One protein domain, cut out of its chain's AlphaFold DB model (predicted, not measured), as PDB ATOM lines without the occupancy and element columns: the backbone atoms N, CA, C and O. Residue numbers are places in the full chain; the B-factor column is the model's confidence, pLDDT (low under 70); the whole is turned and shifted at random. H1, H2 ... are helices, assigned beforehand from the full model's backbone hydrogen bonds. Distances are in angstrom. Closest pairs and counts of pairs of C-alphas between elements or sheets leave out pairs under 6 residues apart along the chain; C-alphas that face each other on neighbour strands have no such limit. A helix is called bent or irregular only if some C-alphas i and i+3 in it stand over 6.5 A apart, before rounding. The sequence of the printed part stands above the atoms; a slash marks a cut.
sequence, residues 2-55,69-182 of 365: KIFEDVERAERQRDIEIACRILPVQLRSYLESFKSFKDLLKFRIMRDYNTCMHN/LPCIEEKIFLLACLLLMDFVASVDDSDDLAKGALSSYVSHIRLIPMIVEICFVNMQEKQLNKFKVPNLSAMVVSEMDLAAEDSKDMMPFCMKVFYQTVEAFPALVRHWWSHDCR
ATOM      1  N   LYS A   2       7.189  -7.797  32.277       67.38
ATOM      2  CA  LYS A   2       7.432  -7.074  33.544       67.38
ATOM      3  C   LYS A   2       7.178  -5.553  33.514       67.38
ATOM      4  O   LYS A   2       6.428  -5.050  34.327       67.38
ATOM      5  N   ILE A   3       7.698  -4.837  32.509       64.31
ATOM      6  CA  ILE A   3       7.472  -3.380  32.370       64.31
ATOM      7  C   ILE A   3       5.980  -3.039  32.202       64.31
ATOM      8  O   ILE A   3       5.526  -2.029  32.719       64.31
ATOM      9  N   PHE A   4       5.211  -3.871  31.493       58.66
ATOM     10  CA  PHE A   4       3.776  -3.634  31.303       58.66
ATOM     11  C   PHE A   4       2.997  -3.879  32.598       58.66
ATOM     12  O   PHE A   4       2.159  -3.064  32.958       58.66
ATOM     13  N   GLU A   5       3.327  -4.948  33.325       69.50
ATOM     14  CA  GLU A   5       2.746  -5.226  34.644       69.50
ATOM     15  C   GLU A   5       3.065  -4.110  35.652       69.50
ATOM     16  O   GLU A   5       2.197  -3.719  36.432       69.50
ATOM     17  N   ASP A   6       4.284  -3.564  35.608       74.88
ATOM     18  CA  ASP A   6       4.710  -2.451  36.459       74.88
ATOM     19  C   ASP A   6       3.973  -1.146  36.106       74.88
ATOM     20  O   ASP A   6       3.545  -0.425  37.009       74.88
ATOM     21  N   VAL A   7       3.760  -0.863  34.813       73.81
ATOM     22  CA  VAL A   7       2.969   0.293  34.351       73.81
ATOM     23  C   VAL A   7       1.513   0.164  34.784       73.81
ATOM     24  O   VAL A   7       0.995   1.081  35.413       73.81
ATOM     25  N   GLU A   8       0.868  -0.979  34.545       77.19
ATOM     26  CA  GLU A   8      -0.515  -1.199  34.984       77.19
ATOM     27  C   GLU A   8      -0.656  -1.124  36.508       77.19
ATOM     28  O   GLU A   8      -1.663  -0.654  37.032       77.19
ATOM     29  N   ARG A   9       0.344  -1.605  37.258       83.38
ATOM     30  CA  ARG A   9       0.351  -1.494  38.720       83.38
ATOM     31  C   ARG A   9       0.464  -0.038  39.168       83.38
ATOM     32  O   ARG A   9      -0.235   0.344  40.102       83.38
ATOM     33  N   ALA A  10       1.313   0.757  38.521       85.06
ATOM     34  CA  ALA A  10       1.456   2.177  38.818       85.06
ATOM     35  C   ALA A  10       0.193   2.977  38.452       85.06
ATOM     36  O   ALA A  10      -0.209   3.849  39.218       85.06
ATOM     37  N   GLU A  11      -0.451   2.655  37.325       84.38
ATOM     38  CA  GLU A  11      -1.748   3.222  36.933       84.38
ATOM     39  C   GLU A  11      -2.818   2.896  37.980       84.38
ATOM     40  O   GLU A  11      -3.409   3.812  38.544       84.38
ATOM     41  N   ARG A  12      -2.968   1.618  38.359       87.81
ATOM     42  CA  ARG A  12      -3.902   1.205  39.423       87.81
ATOM     43  C   ARG A  12      -3.644   1.925  40.748       87.81
ATOM     44  O   ARG A  12      -4.587   2.334  41.415       87.81
ATOM     45  N   GLN A  13      -2.382   2.081  41.149       90.56
ATOM     46  CA  GLN A  13      -2.043   2.773  42.394       90.56
ATOM     47  C   GLN A  13      -2.419   4.260  42.339       90.56
ATOM     48  O   GLN A  13      -2.980   4.787  43.298       90.56
ATOM     49  N   ARG A  14      -2.155   4.921  41.208       91.75
ATOM     50  CA  ARG A  14      -2.559   6.311  40.977       91.75
ATOM     51  C   ARG A  14      -4.077   6.464  41.049       91.75
ATOM     52  O   ARG A  14      -4.560   7.378  41.706       91.75
ATOM     53  N   ASP A  15      -4.812   5.568  40.407       91.56
ATOM     54  CA  ASP A  15      -6.274   5.563  40.406       91.56
ATOM     55  C   ASP A  15      -6.842   5.422  41.824       91.56
ATOM     56  O   ASP A  15      -7.737   6.167  42.220       91.56
ATOM     57  N   ILE A  16      -6.262   4.532  42.635       91.25
ATOM     58  CA  ILE A  16      -6.626   4.383  44.051       91.25
ATOM     59  C   ILE A  16      -6.371   5.685  44.822       91.25
ATOM     60  O   ILE A  16      -7.211   6.107  45.615       91.25
ATOM     61  N   GLU A  17      -5.237   6.352  44.599       92.31
ATOM     62  CA  GLU A  17      -4.935   7.638  45.240       92.31
ATOM     63  C   GLU A  17      -5.919   8.742  44.834       92.31
ATOM     64  O   GLU A  17      -6.306   9.552  45.680       92.31
ATOM     65  N   ILE A  18      -6.348   8.768  43.570       92.19
ATOM     66  CA  ILE A  18      -7.363   9.703  43.067       92.19
ATOM     67  C   ILE A  18      -8.712   9.427  43.734       92.19
ATOM     68  O   ILE A  18      -9.313  10.352  44.282       92.19
ATOM     69  N   ALA A  19      -9.154   8.167  43.773       90.50
ATOM     70  CA  ALA A  19     -10.383   7.766  44.459       90.50
ATOM     71  C   ALA A  19     -10.352   8.180  45.937       90.50
ATOM     72  O   ALA A  19     -11.300   8.755  46.468       90.50
ATOM     73  N   CYS A  20      -9.199   7.996  46.579       89.38
ATOM     74  CA  CYS A  20      -8.919   8.447  47.934       89.38
ATOM     75  C   CYS A  20      -8.870   9.981  48.105       89.38
ATOM     76  O   CYS A  20      -8.745  10.478  49.223       89.38
ATOM     77  N   ARG A  21      -8.953  10.790  47.060       91.56
ATOM     78  CA  ARG A  21      -9.094  12.248  47.213       91.56
ATOM     79  C   ARG A  21     -10.532  12.694  47.021       91.56
ATOM     80  O   ARG A  21     -10.960  13.610  47.712       91.56
ATOM     81  N   ILE A  22     -11.262  12.025  46.133       91.69
ATOM     82  CA  ILE A  22     -12.635  12.394  45.774       91.69
ATOM     83  C   ILE A  22     -13.685  11.769  46.701       91.69
ATOM     84  O   ILE A  22     -14.705  12.394  46.965       91.69
ATOM     85  N   LEU A  23     -13.441  10.564  47.234       89.12
ATOM     86  CA  LEU A  23     -14.399   9.890  48.112       89.12
ATOM     87  C   LEU A  23     -14.475  10.562  49.490       89.12
ATOM     88  O   LEU A  23     -13.424  10.796  50.106       89.12
ATOM     89  N   PRO A  24     -15.684  10.754  50.055       88.81
ATOM     90  CA  PRO A  24     -15.843  11.220  51.426       88.81
ATOM     91  C   PRO A  24     -15.048  10.357  52.418       88.81
ATOM     92  O   PRO A  24     -15.123   9.126  52.400       88.81
ATOM     93  N   VAL A  25     -14.282  11.004  53.303       86.69
ATOM     94  CA  VAL A  25     -13.374  10.323  54.251       86.69
ATOM     95  C   VAL A  25     -14.123   9.325  55.137       86.69
ATOM     96  O   VAL A  25     -13.655   8.207  55.337       86.69
ATOM     97  N   GLN A  26     -15.308   9.703  55.625       83.06
ATOM     98  CA  GLN A  26     -16.140   8.835  56.459       83.06
ATOM     99  C   GLN A  26     -16.584   7.576  55.707       83.06
ATOM    100  O   GLN A  26     -16.397   6.473  56.211       83.06
ATOM    101  N   LEU A  27     -17.103   7.730  54.485       84.94
ATOM    102  CA  LEU A  27     -17.565   6.611  53.660       84.94
ATOM    103  C   LEU A  27     -16.443   5.599  53.402       84.94
ATOM    104  O   LEU A  27     -16.630   4.393  53.534       84.94
ATOM    105  N   ARG A  28     -15.249   6.096  53.090       87.19
ATOM    106  CA  ARG A  28     -14.069   5.259  52.888       87.19
ATOM    107  C   ARG A  28     -13.667   4.494  54.142       87.19
ATOM    108  O   ARG A  28     -13.451   3.292  54.055       87.19
ATOM    109  N   SER A  29     -13.625   5.175  55.288       84.31
ATOM    110  CA  SER A  29     -13.335   4.550  56.582       84.31
ATOM    111  C   SER A  29     -14.314   3.407  56.872       84.31
ATOM    112  O   SER A  29     -13.888   2.306  57.225       84.31
ATOM    113  N   TYR A  30     -15.613   3.622  56.623       83.88
ATOM    114  CA  TYR A  30     -16.615   2.562  56.742       83.88
ATOM    115  C   TYR A  30     -16.288   1.383  55.820       83.88
ATOM    116  O   TYR A  30     -16.092   0.274  56.312       83.88
ATOM    117  N   LEU A  31     -16.153   1.605  54.510       84.31
ATOM    118  CA  LEU A  31     -15.897   0.536  53.534       84.31
ATOM    119  C   LEU A  31     -14.608  -0.258  53.824       84.31
ATOM    120  O   LEU A  31     -14.590  -1.480  53.673       84.31
ATOM    121  N   GLU A  32     -13.540   0.408  54.264       81.94
ATOM    122  CA  GLU A  32     -12.277  -0.243  54.629       81.94
ATOM    123  C   GLU A  32     -12.389  -1.047  55.929       81.94
ATOM    124  O   GLU A  32     -11.831  -2.141  56.018       81.94
ATOM    125  N   SER A  33     -13.152  -0.566  56.917       80.19
ATOM    126  CA  SER A  33     -13.350  -1.276  58.188       80.19
ATOM    127  C   SER A  33     -14.035  -2.637  58.003       80.19
ATOM    128  O   SER A  33     -13.669  -3.618  58.658       80.19
ATOM    129  N   PHE A  34     -14.941  -2.751  57.024       73.81
ATOM    130  CA  PHE A  34     -15.620  -4.007  56.693       73.81
ATOM    131  C   PHE A  34     -14.700  -5.054  56.057       73.81
ATOM    132  O   PHE A  34     -14.968  -6.252  56.162       73.81
ATOM    133  N   LYS A  35     -13.564  -4.645  55.477       66.12
ATOM    134  CA  LYS A  35     -12.547  -5.584  54.978       66.12
ATOM    135  C   LYS A  35     -11.981  -6.446  56.109       66.12
ATOM    136  O   LYS A  35     -11.774  -7.639  55.905       66.12
ATOM    137  N   SER A  36     -11.790  -5.856  57.288       61.12
ATOM    138  CA  SER A  36     -11.356  -6.554  58.506       61.12
ATOM    139  C   SER A  36     -12.471  -7.423  59.103       61.12
ATOM    140  O   SER A  36     -12.198  -8.452  59.713       61.12
ATOM    141  N   PHE A  37     -13.734  -7.047  58.879       61.91
ATOM    142  CA  PHE A  37     -14.920  -7.781  59.335       61.91
ATOM    143  C   PHE A  37     -15.267  -8.993  58.452       61.91
ATOM    144  O   PHE A  37     -15.920  -9.934  58.904       61.91
ATOM    145  N   LYS A  38     -14.793  -9.014  57.199       55.72
ATOM    146  CA  LYS A  38     -15.005 -10.107  56.237       55.72
ATOM    147  C   LYS A  38     -14.599 -11.478  56.783       55.72
ATOM    148  O   LYS A  38     -15.252 -12.473  56.477       55.72
ATOM    149  N   ASP A  39     -13.539 -11.548  57.583       53.72
ATOM    150  CA  ASP A  39     -13.088 -12.813  58.168       53.72
ATOM    151  C   ASP A  39     -14.018 -13.314  59.286       53.72
ATOM    152  O   ASP A  39     -14.195 -14.522  59.416       53.72
ATOM    153  N   LEU A  40     -14.705 -12.416  60.002       53.03
ATOM    154  CA  LEU A  40     -15.763 -12.762  60.961       53.03
ATOM    155  C   LEU A  40     -17.052 -13.201  60.245       53.03
ATOM    156  O   LEU A  40     -17.657 -14.204  60.623       53.03
ATOM    157  N   LEU A  41     -17.428 -12.525  59.151       54.00
ATOM    158  CA  LEU A  41     -18.568 -12.921  58.314       54.00
ATOM    159  C   LEU A  41     -18.375 -14.299  57.674       54.00
ATOM    160  O   LEU A  41     -19.328 -15.069  57.602       54.00
ATOM    161  N   LYS A  42     -17.154 -14.662  57.256       55.75
ATOM    162  CA  LYS A  42     -16.867 -16.000  56.709       55.75
ATOM    163  C   LYS A  42     -17.273 -17.128  57.659       55.75
ATOM    164  O   LYS A  42     -17.762 -18.138  57.167       55.75
ATOM    165  N   PHE A  43     -17.109 -16.970  58.974       55.00
ATOM    166  CA  PHE A  43     -17.521 -17.990  59.948       55.00
ATOM    167  C   PHE A  43     -19.041 -18.170  59.982       55.00
ATOM    168  O   PHE A  43     -19.519 -19.301  59.950       55.00
ATOM    169  N   ARG A  44     -19.799 -17.069  59.969       57.78
ATOM    170  CA  ARG A  44     -21.269 -17.098  59.911       57.78
ATOM    171  C   ARG A  44     -21.772 -17.660  58.578       57.78
ATOM    172  O   ARG A  44     -22.585 -18.573  58.565       57.78
ATOM    173  N   ILE A  45     -21.207 -17.195  57.463       53.25
ATOM    174  CA  ILE A  45     -21.564 -17.641  56.108       53.25
ATOM    175  C   ILE A  45     -21.231 -19.125  55.906       53.25
ATOM    176  O   ILE A  45     -22.018 -19.839  55.298       53.25
ATOM    177  N   MET A  46     -20.087 -19.617  56.404       51.56
ATOM    178  CA  MET A  46     -19.759 -21.051  56.355       51.56
ATOM    179  C   MET A  46     -20.708 -21.882  57.216       51.56
ATOM    180  O   MET A  46     -21.091 -22.971  56.795       51.56
ATOM    181  N   ARG A  47     -21.099 -21.375  58.392       52.19
ATOM    182  CA  ARG A  47     -22.087 -22.028  59.253       52.19
ATOM    183  C   ARG A  47     -23.416 -22.182  58.515       52.19
ATOM    184  O   ARG A  47     -23.866 -23.306  58.355       52.19
ATOM    185  N   ASP A  48     -23.961 -21.095  57.976       51.03
ATOM    186  CA  ASP A  48     -25.273 -21.093  57.315       51.03
ATOM    187  C   ASP A  48     -25.247 -21.837  55.955       51.03
ATOM    188  O   ASP A  48     -26.232 -22.459  55.552       51.03
ATOM    189  N   TYR A  49     -24.099 -21.849  55.259       45.88
ATOM    190  CA  TYR A  49     -23.876 -22.650  54.045       45.88
ATOM    191  C   TYR A  49     -23.872 -24.159  54.328       45.88
ATOM    192  O   TYR A  49     -24.481 -24.918  53.574       45.88
ATOM    193  N   ASN A  50     -23.233 -24.598  55.419       42.53
ATOM    194  CA  ASN A  50     -23.227 -26.009  55.818       42.53
ATOM    195  C   ASN A  50     -24.624 -26.485  56.240       42.53
ATOM    196  O   ASN A  50     -25.004 -27.602  55.904       42.53
ATOM    197  N   THR A  51     -25.429 -25.632  56.881       46.09
ATOM    198  CA  THR A  51     -26.827 -25.952  57.218       46.09
ATOM    199  C   THR A  51     -27.707 -26.118  55.974       46.09
ATOM    200  O   THR A  51     -28.615 -26.941  55.959       46.09
ATOM    201  N   CYS A  52     -27.433 -25.368  54.901       38.81
ATOM    202  CA  CYS A  52     -28.197 -25.443  53.651       38.81
ATOM    203  C   CYS A  52     -27.818 -26.666  52.786       38.81
ATOM    204  O   CYS A  52     -28.654 -27.179  52.048       38.81
ATOM    205  N   MET A  53     -26.575 -27.150  52.895       36.38
ATOM    206  CA  MET A  53     -26.052 -28.307  52.146       36.38
ATOM    207  C   MET A  53     -26.257 -29.662  52.850       36.38
ATOM    208  O   MET A  53     -26.014 -30.695  52.235       36.38
ATOM    209  N   HIS A  54     -26.654 -29.686  54.127       41.72
ATOM    210  CA  HIS A  54     -26.854 -30.920  54.908       41.72
ATOM    211  C   HIS A  54     -28.324 -31.328  55.085       41.72
ATOM    212  O   HIS A  54     -28.616 -32.192  55.900       41.72
ATOM    213  N   ASN A  55     -29.240 -30.769  54.291       40.16
ATOM    214  CA  ASN A  55     -30.643 -31.203  54.251       40.16
ATOM    215  C   ASN A  55     -30.928 -32.254  53.158       40.16
ATOM    216  O   ASN A  55     -32.045 -32.313  52.647       40.16
ATOM    217  N   LEU A  69     -31.306 -13.056  63.008       53.31
ATOM    218  CA  LEU A  69     -31.439 -11.621  62.749       53.31
ATOM    219  C   LEU A  69     -30.191 -11.080  62.026       53.31
ATOM    220  O   LEU A  69     -29.063 -11.437  62.390       53.31
ATOM    221  N   PRO A  70     -30.358 -10.189  61.036       60.31
ATOM    222  CA  PRO A  70     -29.229  -9.548  60.382       60.31
ATOM    223  C   PRO A  70     -28.453  -8.696  61.386       60.31
ATOM    224  O   PRO A  70     -29.041  -7.996  62.211       60.31
ATOM    225  N   CYS A  71     -27.121  -8.771  61.328       69.81
ATOM    226  CA  CYS A  71     -26.273  -8.006  62.244       69.81
ATOM    227  C   CYS A  71     -26.385  -6.509  61.920       69.81
ATOM    228  O   CYS A  71     -26.474  -6.144  60.744       69.81
ATOM    229  N   ILE A  72     -26.328  -5.635  62.928       73.44
ATOM    230  CA  ILE A  72     -26.324  -4.170  62.738       73.44
ATOM    231  C   ILE A  72     -25.217  -3.755  61.750       73.44
ATOM    232  O   ILE A  72     -25.410  -2.886  60.902       73.44
ATOM    233  N   GLU A  73     -24.084  -4.445  61.787       77.69
ATOM    234  CA  GLU A  73     -22.945  -4.273  60.893       77.69
ATOM    235  C   GLU A  73     -23.288  -4.538  59.419       77.69
ATOM    236  O   GLU A  73     -22.818  -3.809  58.548       77.69
ATOM    237  N   GLU A  74     -24.138  -5.524  59.113       80.75
ATOM    238  CA  GLU A  74     -24.572  -5.811  57.738       80.75
ATOM    239  C   GLU A  74     -25.460  -4.685  57.200       80.75
ATOM    240  O   GLU A  74     -25.283  -4.254  56.059       80.75
ATOM    241  N   LYS A  75     -26.363  -4.147  58.032       79.12
ATOM    242  CA  LYS A  75     -27.174  -2.966  57.692       79.12
ATOM    243  C   LYS A  75     -26.287  -1.760  57.397       79.12
ATOM    244  O   LYS A  75     -26.412  -1.158  56.334       79.12
ATOM    245  N   ILE A  76     -25.351  -1.446  58.294       81.00
ATOM    246  CA  ILE A  76     -24.408  -0.332  58.114       81.00
ATOM    247  C   ILE A  76     -23.587  -0.518  56.830       81.00
ATOM    248  O   ILE A  76     -23.409   0.437  56.073       81.00
ATOM    249  N   PHE A  77     -23.129  -1.739  56.543       85.94
ATOM    250  CA  PHE A  77     -22.398  -2.041  55.314       85.94
ATOM    251  C   PHE A  77     -23.237  -1.792  54.057       85.94
ATOM    252  O   PHE A  77     -22.768  -1.128  53.130       85.94
ATOM    253  N   LEU A  78     -24.474  -2.298  54.010       87.06
ATOM    254  CA  LEU A  78     -25.359  -2.103  52.860       87.06
ATOM    255  C   LEU A  78     -25.679  -0.621  52.646       87.06
ATOM    256  O   LEU A  78     -25.646  -0.157  51.510       87.06
ATOM    257  N   LEU A  79     -25.893   0.144  53.718       83.56
ATOM    258  CA  LEU A  79     -26.088   1.595  53.645       83.56
ATOM    259  C   LEU A  79     -24.852   2.324  53.112       83.56
ATOM    260  O   LEU A  79     -24.975   3.185  52.244       83.56
ATOM    261  N   ALA A  80     -23.655   1.955  53.574       87.25
ATOM    262  CA  ALA A  80     -22.413   2.488  53.023       87.25
ATOM    263  C   ALA A  80     -22.283   2.166  51.524       87.25
ATOM    264  O   ALA A  80     -21.839   3.010  50.749       87.25
ATOM    265  N   CYS A  81     -22.719   0.980  51.090       91.44
ATOM    266  CA  CYS A  81     -22.756   0.636  49.671       91.44
ATOM    267  C   CYS A  81     -23.745   1.516  48.896       91.44
ATOM    268  O   CYS A  81     -23.363   2.028  47.853       91.44
ATOM    269  N   LEU A  82     -24.963   1.751  49.400       87.56
ATOM    270  CA  LEU A  82     -25.929   2.658  48.758       87.56
ATOM    271  C   LEU A  82     -25.353   4.074  48.603       87.56
ATOM    272  O   LEU A  82     -25.370   4.623  47.506       87.56
ATOM    273  N   LEU A  83     -24.750   4.622  49.664       86.19
ATOM    274  CA  LEU A  83     -24.103   5.939  49.625       86.19
ATOM    275  C   LEU A  83     -22.961   6.003  48.604       86.19
ATOM    276  O   LEU A  83     -22.779   7.024  47.944       86.19
ATOM    277  N   LEU A  84     -22.187   4.922  48.463       90.75
ATOM    278  CA  LEU A  84     -21.171   4.822  47.419       90.75
ATOM    279  C   LEU A  84     -21.802   4.845  46.024       90.75
ATOM    280  O   LEU A  84     -21.297   5.559  45.165       90.75
ATOM    281  N   MET A  85     -22.877   4.087  45.792       90.94
ATOM    282  CA  MET A  85     -23.544   4.047  44.485       90.94
ATOM    283  C   MET A  85     -24.161   5.400  44.126       90.94
ATOM    284  O   MET A  85     -24.021   5.844  42.989       90.94
ATOM    285  N   ASP A  86     -24.770   6.087  45.093       87.19
ATOM    286  CA  ASP A  86     -25.315   7.433  44.900       87.19
ATOM    287  C   ASP A  86     -24.197   8.446  44.605       87.19
ATOM    288  O   ASP A  86     -24.330   9.275  43.704       87.19
ATOM    289  N   PHE A  87     -23.054   8.344  45.297       89.38
ATOM    290  CA  PHE A  87     -21.877   9.156  44.987       89.38
ATOM    291  C   PHE A  87     -21.375   8.890  43.564       89.38
ATOM    292  O   PHE A  87     -21.169   9.839  42.813       89.38
ATOM    293  N   VAL A  88     -21.227   7.624  43.165       90.75
ATOM    294  CA  VAL A  88     -20.791   7.236  41.811       90.75
ATOM    295  C   VAL A  88     -21.752   7.771  40.751       90.75
ATOM    296  O   VAL A  88     -21.300   8.316  39.751       90.75
ATOM    297  N   ALA A  89     -23.062   7.679  40.985       87.81
ATOM    298  CA  ALA A  89     -24.081   8.207  40.083       87.81
ATOM    299  C   ALA A  89     -24.087   9.745  39.996       87.81
ATOM    300  O   ALA A  89     -24.594  10.291  39.021       87.81
ATOM    301  N   SER A  90     -23.544  10.442  41.002       88.00
ATOM    302  CA  SER A  90     -23.408  11.905  41.004       88.00
ATOM    303  C   SER A  90     -22.156  12.419  40.282       88.00
ATOM    304  O   SER A  90     -22.064  13.615  40.008       88.00
ATOM    305  N   VAL A  91     -21.187  11.540  39.991       89.12
ATOM    306  CA  VAL A  91     -19.993  11.897  39.215       89.12
ATOM    307  C   VAL A  91     -20.407  12.174  37.773       89.12
ATOM    308  O   VAL A  91     -21.166  11.404  37.190       89.12
ATOM    309  N   ASP A  92     -19.896  13.270  37.207       81.94
ATOM    310  CA  ASP A  92     -20.174  13.669  35.826       81.94
ATOM    311  C   ASP A  92     -19.907  12.502  34.870       81.94
ATOM    312  O   ASP A  92     -18.864  11.840  34.939       81.94
ATOM    313  N   ASP A  93     -20.855  12.253  33.964       76.44
ATOM    314  CA  ASP A  93     -20.743  11.144  33.036       76.44
ATOM    315  C   ASP A  93     -19.506  11.239  32.131       76.44
ATOM    316  O   ASP A  93     -19.023  10.202  31.677       76.44
ATOM    317  N   SER A  94     -18.988  12.456  31.929       78.25
ATOM    318  CA  SER A  94     -17.791  12.766  31.144       78.25
ATOM    319  C   SER A  94     -16.461  12.668  31.910       78.25
ATOM    320  O   SER A  94     -15.401  12.749  31.285       78.25
ATOM    321  N   ASP A  95     -16.476  12.476  33.235       85.06
ATOM    322  CA  ASP A  95     -15.257  12.330  34.042       85.06
ATOM    323  C   ASP A  95     -14.788  10.864  34.102       85.06
ATOM    324  O   ASP A  95     -14.886  10.167  35.120       85.06
ATOM    325  N   ASP A  96     -14.246  10.391  32.978       83.62
ATOM    326  CA  ASP A  96     -13.687   9.038  32.843       83.62
ATOM    327  C   ASP A  96     -12.572   8.754  33.864       83.62
ATOM    328  O   ASP A  96     -12.390   7.610  34.294       83.62
ATOM    329  N   LEU A  97     -11.825   9.786  34.280       87.56
ATOM    330  CA  LEU A  97     -10.744   9.646  35.254       87.56
ATOM    331  C   LEU A  97     -11.305   9.328  36.642       87.56
ATOM    332  O   LEU A  97     -10.824   8.400  37.294       87.56
ATOM    333  N   ALA A  98     -12.321  10.067  37.093       89.00
ATOM    334  CA  ALA A  98     -12.975   9.805  38.370       89.00
ATOM    335  C   ALA A  98     -13.675   8.439  38.378       89.00
ATOM    336  O   ALA A  98     -13.508   7.673  39.330       89.00
ATOM    337  N   LYS A  99     -14.396   8.085  37.306       88.62
ATOM    338  CA  LYS A  99     -15.054   6.772  37.178       88.62
ATOM    339  C   LYS A  99     -14.050   5.618  37.200       88.62
ATOM    340  O   LYS A  99     -14.223   4.663  37.963       88.62
ATOM    341  N   GLY A 100     -12.964   5.731  36.431       89.38
ATOM    342  CA  GLY A 100     -11.871   4.758  36.428       89.38
ATOM    343  C   GLY A 100     -11.217   4.616  37.804       89.38
ATOM    344  O   GLY A 100     -11.028   3.499  38.290       89.38
ATOM    345  N   ALA A 101     -10.969   5.740  38.484       92.25
ATOM    346  CA  ALA A 101     -10.440   5.762  39.843       92.25
ATOM    347  C   ALA A 101     -11.346   5.018  40.838       92.25
ATOM    348  O   ALA A 101     -10.870   4.174  41.605       92.25
ATOM    349  N   LEU A 102     -12.656   5.278  40.801       93.00
ATOM    350  CA  LEU A 102     -13.637   4.613  41.663       93.00
ATOM    351  C   LEU A 102     -13.714   3.108  41.390       93.00
ATOM    352  O   LEU A 102     -13.683   2.322  42.338       93.00
ATOM    353  N   SER A 103     -13.737   2.692  40.120       92.81
ATOM    354  CA  SER A 103     -13.721   1.274  39.733       92.81
ATOM    355  C   SER A 103     -12.450   0.567  40.241       92.81
ATOM    356  O   SER A 103     -12.521  -0.490  40.880       92.81
ATOM    357  N   SER A 104     -11.281   1.203  40.088       93.19
ATOM    358  CA  SER A 104     -10.001   0.728  40.637       93.19
ATOM    359  C   SER A 104     -10.025   0.600  42.166       93.19
ATOM    360  O   SER A 104      -9.547  -0.402  42.706       93.19
ATOM    361  N   TYR A 105     -10.619   1.561  42.879       93.19
ATOM    362  CA  TYR A 105     -10.765   1.512  44.336       93.19
ATOM    363  C   TYR A 105     -11.693   0.376  44.796       93.19
ATOM    364  O   TYR A 105     -11.304  -0.428  45.645       93.19
ATOM    365  N   VAL A 106     -12.884   0.250  44.201       93.81
ATOM    366  CA  VAL A 106     -13.867  -0.814  44.497       93.81
ATOM    367  C   VAL A 106     -13.271  -2.203  44.258       93.81
ATOM    368  O   VAL A 106     -13.453  -3.116  45.074       93.81
ATOM    369  N   SER A 107     -12.503  -2.350  43.176       93.00
ATOM    370  CA  SER A 107     -11.733  -3.557  42.875       93.00
ATOM    371  C   SER A 107     -10.657  -3.830  43.936       93.00
ATOM    372  O   SER A 107     -10.585  -4.939  44.475       93.00
ATOM    373  N   HIS A 108      -9.876  -2.813  44.322       91.06
ATOM    374  CA  HIS A 108      -8.805  -2.925  45.320       91.06
ATOM    375  C   HIS A 108      -9.300  -3.429  46.684       91.06
ATOM    376  O   HIS A 108      -8.680  -4.306  47.297       91.06
ATOM    377  N   ILE A 109     -10.435  -2.912  47.159       89.06
ATOM    378  CA  ILE A 109     -11.019  -3.337  48.440       89.06
ATOM    379  C   ILE A 109     -11.827  -4.642  48.332       89.06
ATOM    380  O   ILE A 109     -12.296  -5.152  49.347       89.06
ATOM    381  N   ARG A 110     -11.953  -5.225  47.128       90.19
ATOM    382  CA  ARG A 110     -12.758  -6.424  46.829       90.19
ATOM    383  C   ARG A 110     -14.213  -6.289  47.291       90.19
ATOM    384  O   ARG A 110     -14.753  -7.213  47.909       90.19
ATOM    385  N   LEU A 111     -14.836  -5.150  46.986       91.88
ATOM    386  CA  LEU A 111     -16.185  -4.823  47.455       91.88
ATOM    387  C   LEU A 111     -17.269  -5.712  46.831       91.88
ATOM    388  O   LEU A 111     -18.131  -6.199  47.556       91.88
ATOM    389  N   ILE A 112     -17.197  -5.983  45.521       94.44
ATOM    390  CA  ILE A 112     -18.222  -6.763  44.799       94.44
ATOM    391  C   ILE A 112     -18.469  -8.145  45.434       94.44
ATOM    392  O   ILE A 112     -19.622  -8.435  45.749       94.44
ATOM    393  N   PRO A 113     -17.441  -8.976  45.727       91.81
ATOM    394  CA  PRO A 113     -17.659 -10.221  46.462       91.81
ATOM    395  C   PRO A 113     -18.376 -10.037  47.808       91.81
ATOM    396  O   PRO A 113     -19.221 -10.855  48.146       91.81
ATOM    397  N   MET A 114     -18.049  -8.986  48.575       89.25
ATOM    398  CA  MET A 114     -18.667  -8.738  49.889       89.25
ATOM    399  C   MET A 114     -20.143  -8.364  49.750       89.25
ATOM    400  O   MET A 114     -20.979  -8.919  50.460       89.25
ATOM    401  N   ILE A 115     -20.465  -7.485  48.795       92.62
ATOM    402  CA  ILE A 115     -21.845  -7.114  48.472       92.62
ATOM    403  C   ILE A 115     -22.654  -8.354  48.108       92.62
ATOM    404  O   ILE A 115     -23.708  -8.583  48.695       92.62
ATOM    405  N   VAL A 116     -22.162  -9.166  47.169       92.12
ATOM    406  CA  VAL A 116     -22.917 -10.331  46.699       92.12
ATOM    407  C   VAL A 116     -23.096 -11.364  47.809       92.12
ATOM    408  O   VAL A 116     -24.200 -11.875  47.979       92.12
ATOM    409  N   GLU A 117     -22.052 -11.653  48.588       86.44
ATOM    410  CA  GLU A 117     -22.144 -12.598  49.705       86.44
ATOM    411  C   GLU A 117     -23.188 -12.147  50.739       86.44
ATOM    412  O   GLU A 117     -24.084 -12.923  51.063       86.44
ATOM    413  N   ILE A 118     -23.145 -10.889  51.190       86.94
ATOM    414  CA  ILE A 118     -24.097 -10.367  52.184       86.94
ATOM    415  C   ILE A 118     -25.518 -10.308  51.615       86.94
ATOM    416  O   ILE A 118     -26.465 -10.739  52.277       86.94
ATOM    417  N   CYS A 119     -25.682  -9.825  50.379       90.75
ATOM    418  CA  CYS A 119     -26.999  -9.698  49.761       90.75
ATOM    419  C   CYS A 119     -27.659 -11.065  49.567       90.75
ATOM    420  O   CYS A 119     -28.814 -11.253  49.936       90.75
ATOM    421  N   PHE A 120     -26.943 -12.045  49.014       88.06
ATOM    422  CA  PHE A 120     -27.530 -13.350  48.704       88.06
ATOM    423  C   PHE A 120     -27.592 -14.295  49.909       88.06
ATOM    424  O   PHE A 120     -28.324 -15.279  49.859       88.06
ATOM    425  N   VAL A 121     -26.912 -14.015  51.018       83.19
ATOM    426  CA  VAL A 121     -27.210 -14.698  52.290       83.19
ATOM    427  C   VAL A 121     -28.548 -14.214  52.855       83.19
ATOM    428  O   VAL A 121     -29.372 -15.034  53.252       83.19
ATOM    429  N   ASN A 122     -28.812 -12.907  52.786       82.50
ATOM    430  CA  ASN A 122     -30.030 -12.300  53.325       82.50
ATOM    431  C   ASN A 122     -31.261 -12.404  52.389       82.50
ATOM    432  O   ASN A 122     -32.398 -12.356  52.853       82.50
ATOM    433  N   MET A 123     -31.080 -12.613  51.079       83.00
ATOM    434  CA  MET A 123     -32.179 -12.835  50.122       83.00
ATOM    435  C   MET A 123     -32.571 -14.319  50.014       83.00
ATOM    436  O   MET A 123     -32.261 -14.973  49.016       83.00
ATOM    437  N   GLN A 124     -33.229 -14.891  51.026       69.38
ATOM    438  CA  GLN A 124     -33.628 -16.309  51.002       69.38
ATOM    439  C   GLN A 124     -34.559 -16.654  49.818       69.38
ATOM    440  O   GLN A 124     -35.539 -15.964  49.538       69.38
ATOM    441  N   GLU A 125     -34.301 -17.779  49.145       62.16
ATOM    442  CA  GLU A 125     -34.976 -18.159  47.889       62.16
ATOM    443  C   GLU A 125     -36.475 -18.470  48.051       62.16
ATOM    444  O   GLU A 125     -37.280 -18.158  47.172       62.16
ATOM    445  N   LYS A 126     -36.882 -19.006  49.212       58.28
ATOM    446  CA  LYS A 126     -38.297 -19.272  49.538       58.28
ATOM    447  C   LYS A 126     -39.147 -17.994  49.597       58.28
ATOM    448  O   LYS A 126     -40.353 -18.064  49.363       58.28
ATOM    449  N   GLN A 127     -38.523 -16.854  49.897       60.19
ATOM    450  CA  GLN A 127     -39.183 -15.554  49.998       60.19
ATOM    451  C   GLN A 127     -39.172 -14.801  48.662       60.19
ATOM    452  O   GLN A 127     -40.168 -14.164  48.338       60.19
ATOM    453  N   LEU A 128     -38.133 -14.953  47.828       60.88
ATOM    454  CA  LEU A 128     -38.051 -14.302  46.508       60.88
ATOM    455  C   LEU A 128     -39.252 -14.617  45.600       60.88
ATOM    456  O   LEU A 128     -39.793 -13.717  44.969       60.88
ATOM    457  N   ASN A 129     -39.739 -15.863  45.594       58.66
ATOM    458  CA  ASN A 129     -40.906 -16.245  44.781       58.66
ATOM    459  C   ASN A 129     -42.241 -15.661  45.298       58.66
ATOM    460  O   ASN A 129     -43.233 -15.665  44.573       58.66
ATOM    461  N   LYS A 130     -42.292 -15.214  46.560       57.16
ATOM    462  CA  LYS A 130     -43.490 -14.645  47.206       57.16
ATOM    463  C   LYS A 130     -43.423 -13.123  47.321       57.16
ATOM    464  O   LYS A 130     -44.457 -12.475  47.480       57.16
ATOM    465  N   PHE A 131     -42.222 -12.559  47.260       63.34
ATOM    466  CA  PHE A 131     -41.975 -11.143  47.444       63.34
ATOM    467  C   PHE A 131     -42.284 -10.385  46.155       63.34
ATOM    468  O   PHE A 131     -41.681 -10.613  45.105       63.34
ATOM    469  N   LYS A 132     -43.234  -9.446  46.219       65.44
ATOM    470  CA  LYS A 132     -43.484  -8.540  45.101       65.44
ATOM    471  C   LYS A 132     -42.327  -7.552  45.031       65.44
ATOM    472  O   LYS A 132     -42.299  -6.583  45.783       65.44
ATOM    473  N   VAL A 133     -41.394  -7.811  44.120       65.12
ATOM    474  CA  VAL A 133     -40.233  -6.948  43.899       65.12
ATOM    475  C   VAL A 133     -40.704  -5.515  43.630       65.12
ATOM    476  O   VAL A 133     -41.437  -5.291  42.659       65.12
ATOM    477  N   PRO A 134     -40.347  -4.543  44.491       66.94
ATOM    478  CA  PRO A 134     -40.683  -3.150  44.259       66.94
ATOM    479  C   PRO A 134     -39.918  -2.638  43.039       66.94
ATOM    480  O   PRO A 134     -38.961  -3.257  42.568       66.94
ATOM    481  N   ASN A 135     -40.317  -1.479  42.521       72.62
ATOM    482  CA  ASN A 135     -39.522  -0.823  41.495       72.62
ATOM    483  C   ASN A 135     -38.199  -0.335  42.113       72.62
ATOM    484  O   ASN A 135     -38.146   0.750  42.691       72.62
ATOM    485  N   LEU A 136     -37.142  -1.149  42.006       75.12
ATOM    486  CA  LEU A 136     -35.852  -0.881  42.643       75.12
ATOM    487  C   LEU A 136     -35.223   0.416  42.128       75.12
ATOM    488  O   LEU A 136     -34.515   1.071  42.888       75.12
ATOM    489  N   SER A 137     -35.505   0.841  40.891       69.00
ATOM    490  CA  SER A 137     -34.987   2.114  40.373       69.00
ATOM    491  C   SER A 137     -35.645   3.330  41.034       69.00
ATOM    492  O   SER A 137     -34.962   4.318  41.282       69.00
ATOM    493  N   ALA A 138     -36.927   3.238  41.403       69.31
ATOM    494  CA  ALA A 138     -37.687   4.316  42.045       69.31
ATOM    495  C   ALA A 138     -37.585   4.327  43.581       69.31
ATOM    496  O   ALA A 138     -38.059   5.260  44.220       69.31
ATOM    497  N   MET A 139     -36.993   3.291  44.181       68.44
ATOM    498  CA  MET A 139     -36.865   3.169  45.632       68.44
ATOM    499  C   MET A 139     -35.838   4.175  46.179       68.44
ATOM    500  O   MET A 139     -34.661   4.116  45.801       68.44
ATOM    501  N   VAL A 140     -36.278   5.081  47.060       63.91
ATOM    502  CA  VAL A 140     -35.443   6.140  47.650       63.91
ATOM    503  C   VAL A 140     -34.812   5.654  48.957       63.91
ATOM    504  O   VAL A 140     -35.493   5.108  49.820       63.91
ATOM    505  N   VAL A 141     -33.506   5.884  49.127       60.72
ATOM    506  CA  VAL A 141     -32.743   5.458  50.320       60.72
ATOM    507  C   VAL A 141     -33.281   6.094  51.611       60.72
ATOM    508  O   VAL A 141     -33.231   5.469  52.661       60.72
ATOM    509  N   SER A 142     -33.858   7.301  51.546       56.22
ATOM    510  CA  SER A 142     -34.476   7.975  52.700       56.22
ATOM    511  C   SER A 142     -35.823   7.386  53.134       56.22
ATOM    512  O   SER A 142     -36.271   7.675  54.238       56.22
ATOM    513  N   GLU A 143     -36.486   6.609  52.271       52.03
ATOM    514  CA  GLU A 143     -37.733   5.889  52.584       52.03
ATOM    515  C   GLU A 143     -37.461   4.477  53.120       52.03
ATOM    516  O   GLU A 143     -38.361   3.812  53.629       52.03
ATOM    517  N   MET A 144     -36.217   4.006  53.004       56.34
ATOM    518  CA  MET A 144     -35.769   2.798  53.676       56.34
ATOM    519  C   MET A 144     -35.557   3.129  55.148       56.34
ATOM    520  O   MET A 144     -34.786   4.025  55.476       56.34
ATOM    521  N   ASP A 145     -36.264   2.426  56.026       51.25
ATOM    522  CA  ASP A 145     -36.373   2.739  57.450       51.25
ATOM    523  C   ASP A 145     -35.015   2.592  58.176       51.25
ATOM    524  O   ASP A 145     -34.696   1.563  58.769       51.25
ATOM    525  N   LEU A 146     -34.179   3.635  58.096       48.44
ATOM    526  CA  LEU A 146     -32.866   3.753  58.745       48.44
ATOM    527  C   LEU A 146     -32.960   3.657  60.276       48.44
ATOM    528  O   LEU A 146     -31.957   3.398  60.937       48.44
ATOM    529  N   ALA A 147     -34.152   3.899  60.826       40.31
ATOM    530  CA  ALA A 147     -34.420   4.000  62.256       40.31
ATOM    531  C   ALA A 147     -35.102   2.754  62.846       40.31
ATOM    532  O   ALA A 147     -35.249   2.663  64.063       40.31
ATOM    533  N   ALA A 148     -35.511   1.789  62.019       48.88
ATOM    534  CA  ALA A 148     -36.118   0.566  62.516       48.88
ATOM    535  C   ALA A 148     -35.017  -0.417  62.944       48.88
ATOM    536  O   ALA A 148     -34.626  -1.321  62.194       48.88
ATOM    537  N   GLU A 149     -34.542  -0.261  64.183       47.81
ATOM    538  CA  GLU A 149     -33.789  -1.298  64.906       47.81
ATOM    539  C   GLU A 149     -34.502  -2.670  64.794       47.81
ATOM    540  O   GLU A 149     -33.842  -3.702  64.679       47.81
ATOM    541  N   ASP A 150     -35.834  -2.649  64.632       46.62
ATOM    542  CA  ASP A 150     -36.736  -3.800  64.518       46.62
ATOM    543  C   ASP A 150     -37.064  -4.276  63.086       46.62
ATOM    544  O   ASP A 150     -37.724  -5.308  62.926       46.62
ATOM    545  N   SER A 151     -36.635  -3.582  62.018       53.94
ATOM    546  CA  SER A 151     -36.899  -4.061  60.649       53.94
ATOM    547  C   SER A 151     -36.038  -5.291  60.364       53.94
ATOM    548  O   SER A 151     -34.847  -5.190  60.052       53.94
ATOM    549  N   LYS A 152     -36.634  -6.473  60.535       58.25
ATOM    550  CA  LYS A 152     -36.014  -7.772  60.253       58.25
ATOM    551  C   LYS A 152     -35.759  -7.998  58.757       58.25
ATOM    552  O   LYS A 152     -34.925  -8.830  58.410       58.25
ATOM    553  N   ASP A 153     -36.464  -7.288  57.875       71.62
ATOM    554  CA  ASP A 153     -36.446  -7.582  56.443       71.62
ATOM    555  C   ASP A 153     -35.333  -6.825  55.700       71.62
ATOM    556  O   ASP A 153     -35.467  -5.668  55.303       71.62
ATOM    557  N   MET A 154     -34.208  -7.512  55.501       77.50
ATOM    558  CA  MET A 154     -33.067  -7.021  54.719       77.50
ATOM    559  C   MET A 154     -33.270  -7.155  53.214       77.50
ATOM    560  O   MET A 154     -32.489  -6.595  52.441       77.50
ATOM    561  N   MET A 155     -34.294  -7.891  52.779       80.44
ATOM    562  CA  MET A 155     -34.476  -8.228  51.375       80.44
ATOM    563  C   MET A 155     -34.536  -6.981  50.480       80.44
ATOM    564  O   MET A 155     -33.747  -6.925  49.534       80.44
ATOM    565  N   PRO A 156     -35.329  -5.932  50.778       79.56
ATOM    566  CA  PRO A 156     -35.379  -4.741  49.929       79.56
ATOM    567  C   PRO A 156     -34.024  -4.026  49.813       79.56
ATOM    568  O   PRO A 156     -33.654  -3.580  48.725       79.56
ATOM    569  N   PHE A 157     -33.257  -3.968  50.909       79.62
ATOM    570  CA  PHE A 157     -31.916  -3.379  50.931       79.62
ATOM    571  C   PHE A 157     -30.959  -4.171  50.049       79.62
ATOM    572  O   PHE A 157     -30.294  -3.602  49.187       79.62
ATOM    573  N   CYS A 158     -30.917  -5.491  50.217       88.81
ATOM    574  CA  CYS A 158     -30.054  -6.367  49.434       88.81
ATOM    575  C   CYS A 158     -30.379  -6.307  47.937       88.81
ATOM    576  O   CYS A 158     -29.472  -6.224  47.110       88.81
ATOM    577  N   MET A 159     -31.668  -6.293  47.586       89.12
ATOM    578  CA  MET A 159     -32.119  -6.188  46.198       89.12
ATOM    579  C   MET A 159     -31.696  -4.856  45.572       89.12
ATOM    580  O   MET A 159     -31.151  -4.846  44.467       89.12
ATOM    581  N   LYS A 160     -31.905  -3.739  46.281       88.69
ATOM    582  CA  LYS A 160     -31.513  -2.399  45.821       88.69
ATOM    583  C   LYS A 160     -29.999  -2.260  45.696       88.69
ATOM    584  O   LYS A 160     -29.534  -1.800  44.657       88.69
ATOM    585  N   VAL A 161     -29.240  -2.688  46.709       92.81
ATOM    586  CA  VAL A 161     -27.770  -2.638  46.693       92.81
ATOM    587  C   VAL A 161     -27.232  -3.456  45.530       92.81
ATOM    588  O   VAL A 161     -26.398  -2.957  44.778       92.81
ATOM    589  N   PHE A 162     -27.710  -4.689  45.334       95.25
ATOM    590  CA  PHE A 162     -27.250  -5.513  44.220       95.25
ATOM    591  C   PHE A 162     -27.608  -4.891  42.864       95.25
ATOM    592  O   PHE A 162     -26.738  -4.801  41.999       95.25
ATOM    593  N   TYR A 163     -28.837  -4.388  42.696       94.12
ATOM    594  CA  TYR A 163     -29.252  -3.663  41.491       94.12
ATOM    595  C   TYR A 163     -28.337  -2.462  41.191       94.12
ATOM    596  O   TYR A 163     -27.780  -2.382  40.098       94.12
ATOM    597  N   GLN A 164     -28.116  -1.571  42.162       92.88
ATOM    598  CA  GLN A 164     -27.254  -0.398  41.975       92.88
ATOM    599  C   GLN A 164     -25.786  -0.784  41.759       92.88
ATOM    600  O   GLN A 164     -25.077  -0.116  41.018       92.88
ATOM    601  N   THR A 165     -25.332  -1.893  42.345       95.44
ATOM    602  CA  THR A 165     -23.983  -2.423  42.103       95.44
ATOM    603  C   THR A 165     -23.812  -2.866  40.653       95.44
ATOM    604  O   THR A 165     -22.801  -2.552  40.029       95.44
ATOM    605  N   VAL A 166     -24.798  -3.586  40.109       94.88
ATOM    606  CA  VAL A 166     -24.818  -4.005  38.701       94.88
ATOM    607  C   VAL A 166     -24.823  -2.799  37.766       94.88
ATOM    608  O   VAL A 166     -24.175  -2.816  36.724       94.88
ATOM    609  N   GLU A 167     -25.551  -1.762  38.150       91.31
ATOM    610  CA  GLU A 167     -25.708  -0.541  37.378       91.31
ATOM    611  C   GLU A 167     -24.459   0.350  37.387       91.31
ATOM    612  O   GLU A 167     -24.068   0.859  36.339       91.31
ATOM    613  N   ALA A 168     -23.818   0.512  38.546       91.50
ATOM    614  CA  ALA A 168     -22.646   1.365  38.717       91.50
ATOM    615  C   ALA A 168     -21.337   0.686  38.289       91.50
ATOM    616  O   ALA A 168     -20.426   1.362  37.820       91.50
ATOM    617  N   PHE A 169     -21.229  -0.638  38.453       93.44
ATOM    618  CA  PHE A 169     -19.990  -1.387  38.212       93.44
ATOM    619  C   PHE A 169     -20.207  -2.682  37.408       93.44
ATOM    620  O   PHE A 169     -19.788  -3.767  37.846       93.44
ATOM    621  N   PRO A 170     -20.838  -2.624  36.221       93.19
ATOM    622  CA  PRO A 170     -21.140  -3.816  35.436       93.19
ATOM    623  C   PRO A 170     -19.881  -4.615  35.057       93.19
ATOM    624  O   PRO A 170     -19.927  -5.849  35.065       93.19
ATOM    625  N   ALA A 171     -18.737  -3.965  34.791       92.38
ATOM    626  CA  ALA A 171     -17.487  -4.664  34.483       92.38
ATOM    627  C   ALA A 171     -16.923  -5.430  35.687       92.38
ATOM    628  O   ALA A 171     -16.473  -6.570  35.537       92.38
ATOM    629  N   LEU A 172     -16.988  -4.855  36.891       94.50
ATOM    630  CA  LEU A 172     -16.527  -5.539  38.101       94.50
ATOM    631  C   LEU A 172     -17.455  -6.696  38.487       94.50
ATOM    632  O   LEU A 172     -16.970  -7.737  38.934       94.50
ATOM    633  N   VAL A 173     -18.767  -6.562  38.261       96.12
ATOM    634  CA  VAL A 173     -19.721  -7.668  38.440       96.12
ATOM    635  C   VAL A 173     -19.432  -8.807  37.459       96.12
ATOM    636  O   VAL A 173     -19.381  -9.960  37.884       96.12
ATOM    637  N   ARG A 174     -19.155  -8.515  36.179       95.00
ATOM    638  CA  ARG A 174     -18.716  -9.526  35.193       95.00
ATOM    639  C   ARG A 174     -17.429 -10.225  35.596       95.00
ATOM    640  O   ARG A 174     -17.327 -11.449  35.483       95.00
ATOM    641  N   HIS A 175     -16.452  -9.450  36.059       93.81
ATOM    642  CA  HIS A 175     -15.175  -9.981  36.514       93.81
ATOM    643  C   HIS A 175     -15.373 -10.931  37.698       93.81
ATOM    644  O   HIS A 175     -14.901 -12.069  37.666       93.81
ATOM    645  N   TRP A 176     -16.143 -10.507  38.704       95.50
ATOM    646  CA  TRP A 176     -16.496 -11.359  39.834       95.50
ATOM    647  C   TRP A 176     -17.247 -12.621  39.382       95.50
ATOM    648  O   TRP A 176     -16.870 -13.721  39.776       95.50
ATOM    649  N   TRP A 177     -18.251 -12.489  38.511       95.75
ATOM    650  CA  TRP A 177     -19.027 -13.616  37.985       95.75
ATOM    651  C   TRP A 177     -18.143 -14.678  37.322       95.75
ATOM    652  O   TRP A 177     -18.302 -15.871  37.571       95.75
ATOM    653  N   SER A 178     -17.175 -14.231  36.521       93.00
ATOM    654  CA  SER A 178     -16.320 -15.104  35.711       93.00
ATOM    655  C   SER A 178     -15.183 -15.760  36.500       93.00
ATOM    656  O   SER A 178     -14.720 -16.833  36.115       93.00
ATOM    657  N   HIS A 179     -14.707 -15.123  37.576       92.12
ATOM    658  CA  HIS A 179     -13.472 -15.536  38.260       92.12
ATOM    659  C   HIS A 179     -13.637 -15.873  39.745       92.12
ATOM    660  O   HIS A 179     -12.924 -16.739  40.247       92.12
ATOM    661  N   ASP A 180     -14.565 -15.217  40.442       90.38
ATOM    662  CA  ASP A 180     -14.705 -15.279  41.903       90.38
ATOM    663  C   ASP A 180     -16.056 -15.875  42.359       90.38
ATOM    664  O   ASP A 180     -16.237 -16.165  43.547       90.38
ATOM    665  N   CYS A 181     -17.027 -16.053  41.456       90.81
ATOM    666  CA  CYS A 181     -18.357 -16.539  41.814       90.81
ATOM    667  C   CYS A 181     -18.325 -18.001  42.276       90.81
ATOM    668  O   CYS A 181     -17.885 -18.912  41.569       90.81
ATOM    669  N   ARG A 182     -18.849 -18.245  43.480       86.81
ATOM    670  CA  ARG A 182     -18.957 -19.593  44.045       86.81
ATOM    671  C   ARG A 182     -20.064 -20.372  43.336       86.81
ATOM    672  O   ARG A 182     -21.163 -19.852  43.151       86.81
TER     673      ARG A 182
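What this domain is: This is residues 2 to 55 and 69 to 182 of the 365 residues of the protein "E3 ubiquitin-protein ligase listerin" of Heterosigma akashiwo (UniProt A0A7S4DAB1). H7 packs on both H3 and H5 to make a core, with the bent helix H2 along one side through its arm H2a on H3, and H8 crossing the start of H5. H1 and H4 cross at one end, where residues 2 to 10 of H1 stick out; residues 50 to 55 stick out elsewhere. The 168 printed residues hold eight named helices, H1 to H8 in order, and no named strand, an all helix class. The whole is compact, radius of gyration of the C-alphas 17.0 A, spanning 52 by 37 by 26 A.

Where its parts are: H1, residues 2 to 22, begins at C-alpha 2 (7.432, -7.074, 33.544) and is 30.5 A long. H2, residues 25 to 53, was assigned as one helix by its hydrogen bonds but is bent: C-alphas 36 and 39 are 6.5 A apart. Its arms are H2a, residues 25 to 36, 17.5 A, and H2b, residues 39 to 53, 21.1 A. Then come H3, residues 72 to 90, 27.2 A; H4, 96 to 108; H5, 111 to 122; H6, 125 to 128; H7, 155 to 168, 19.8 A; and H8, 170 to 179, ending at C-alpha 179 (-13.472, -15.536, 38.260).

How they stand to each other: H7 touches H5, closest C-alphas Cys 119 and Cys 158, 4.5 A, and H3, Leu 82 and Val 161, 6.0 A. H2a touches H3 at a steep tilt of 47 degrees. H1 and H4 touch about perpendicular, 78 degrees, closest C-alphas Asp 15 and Ala 101, 4.2 A. H6 touches no helix. Not every O i to N i+4 pair is within hydrogen-bond range in H2a, 6 of 8, and H2b, 9 of 11.

The domain as a whole: Residues 56 to 68 are not printed; C-alphas 55 and 69 are 21.4 A apart. The link H6 to H7 is long. Confidence is under 70 in 55 residues, among them 35 to 55 and 137 to 152.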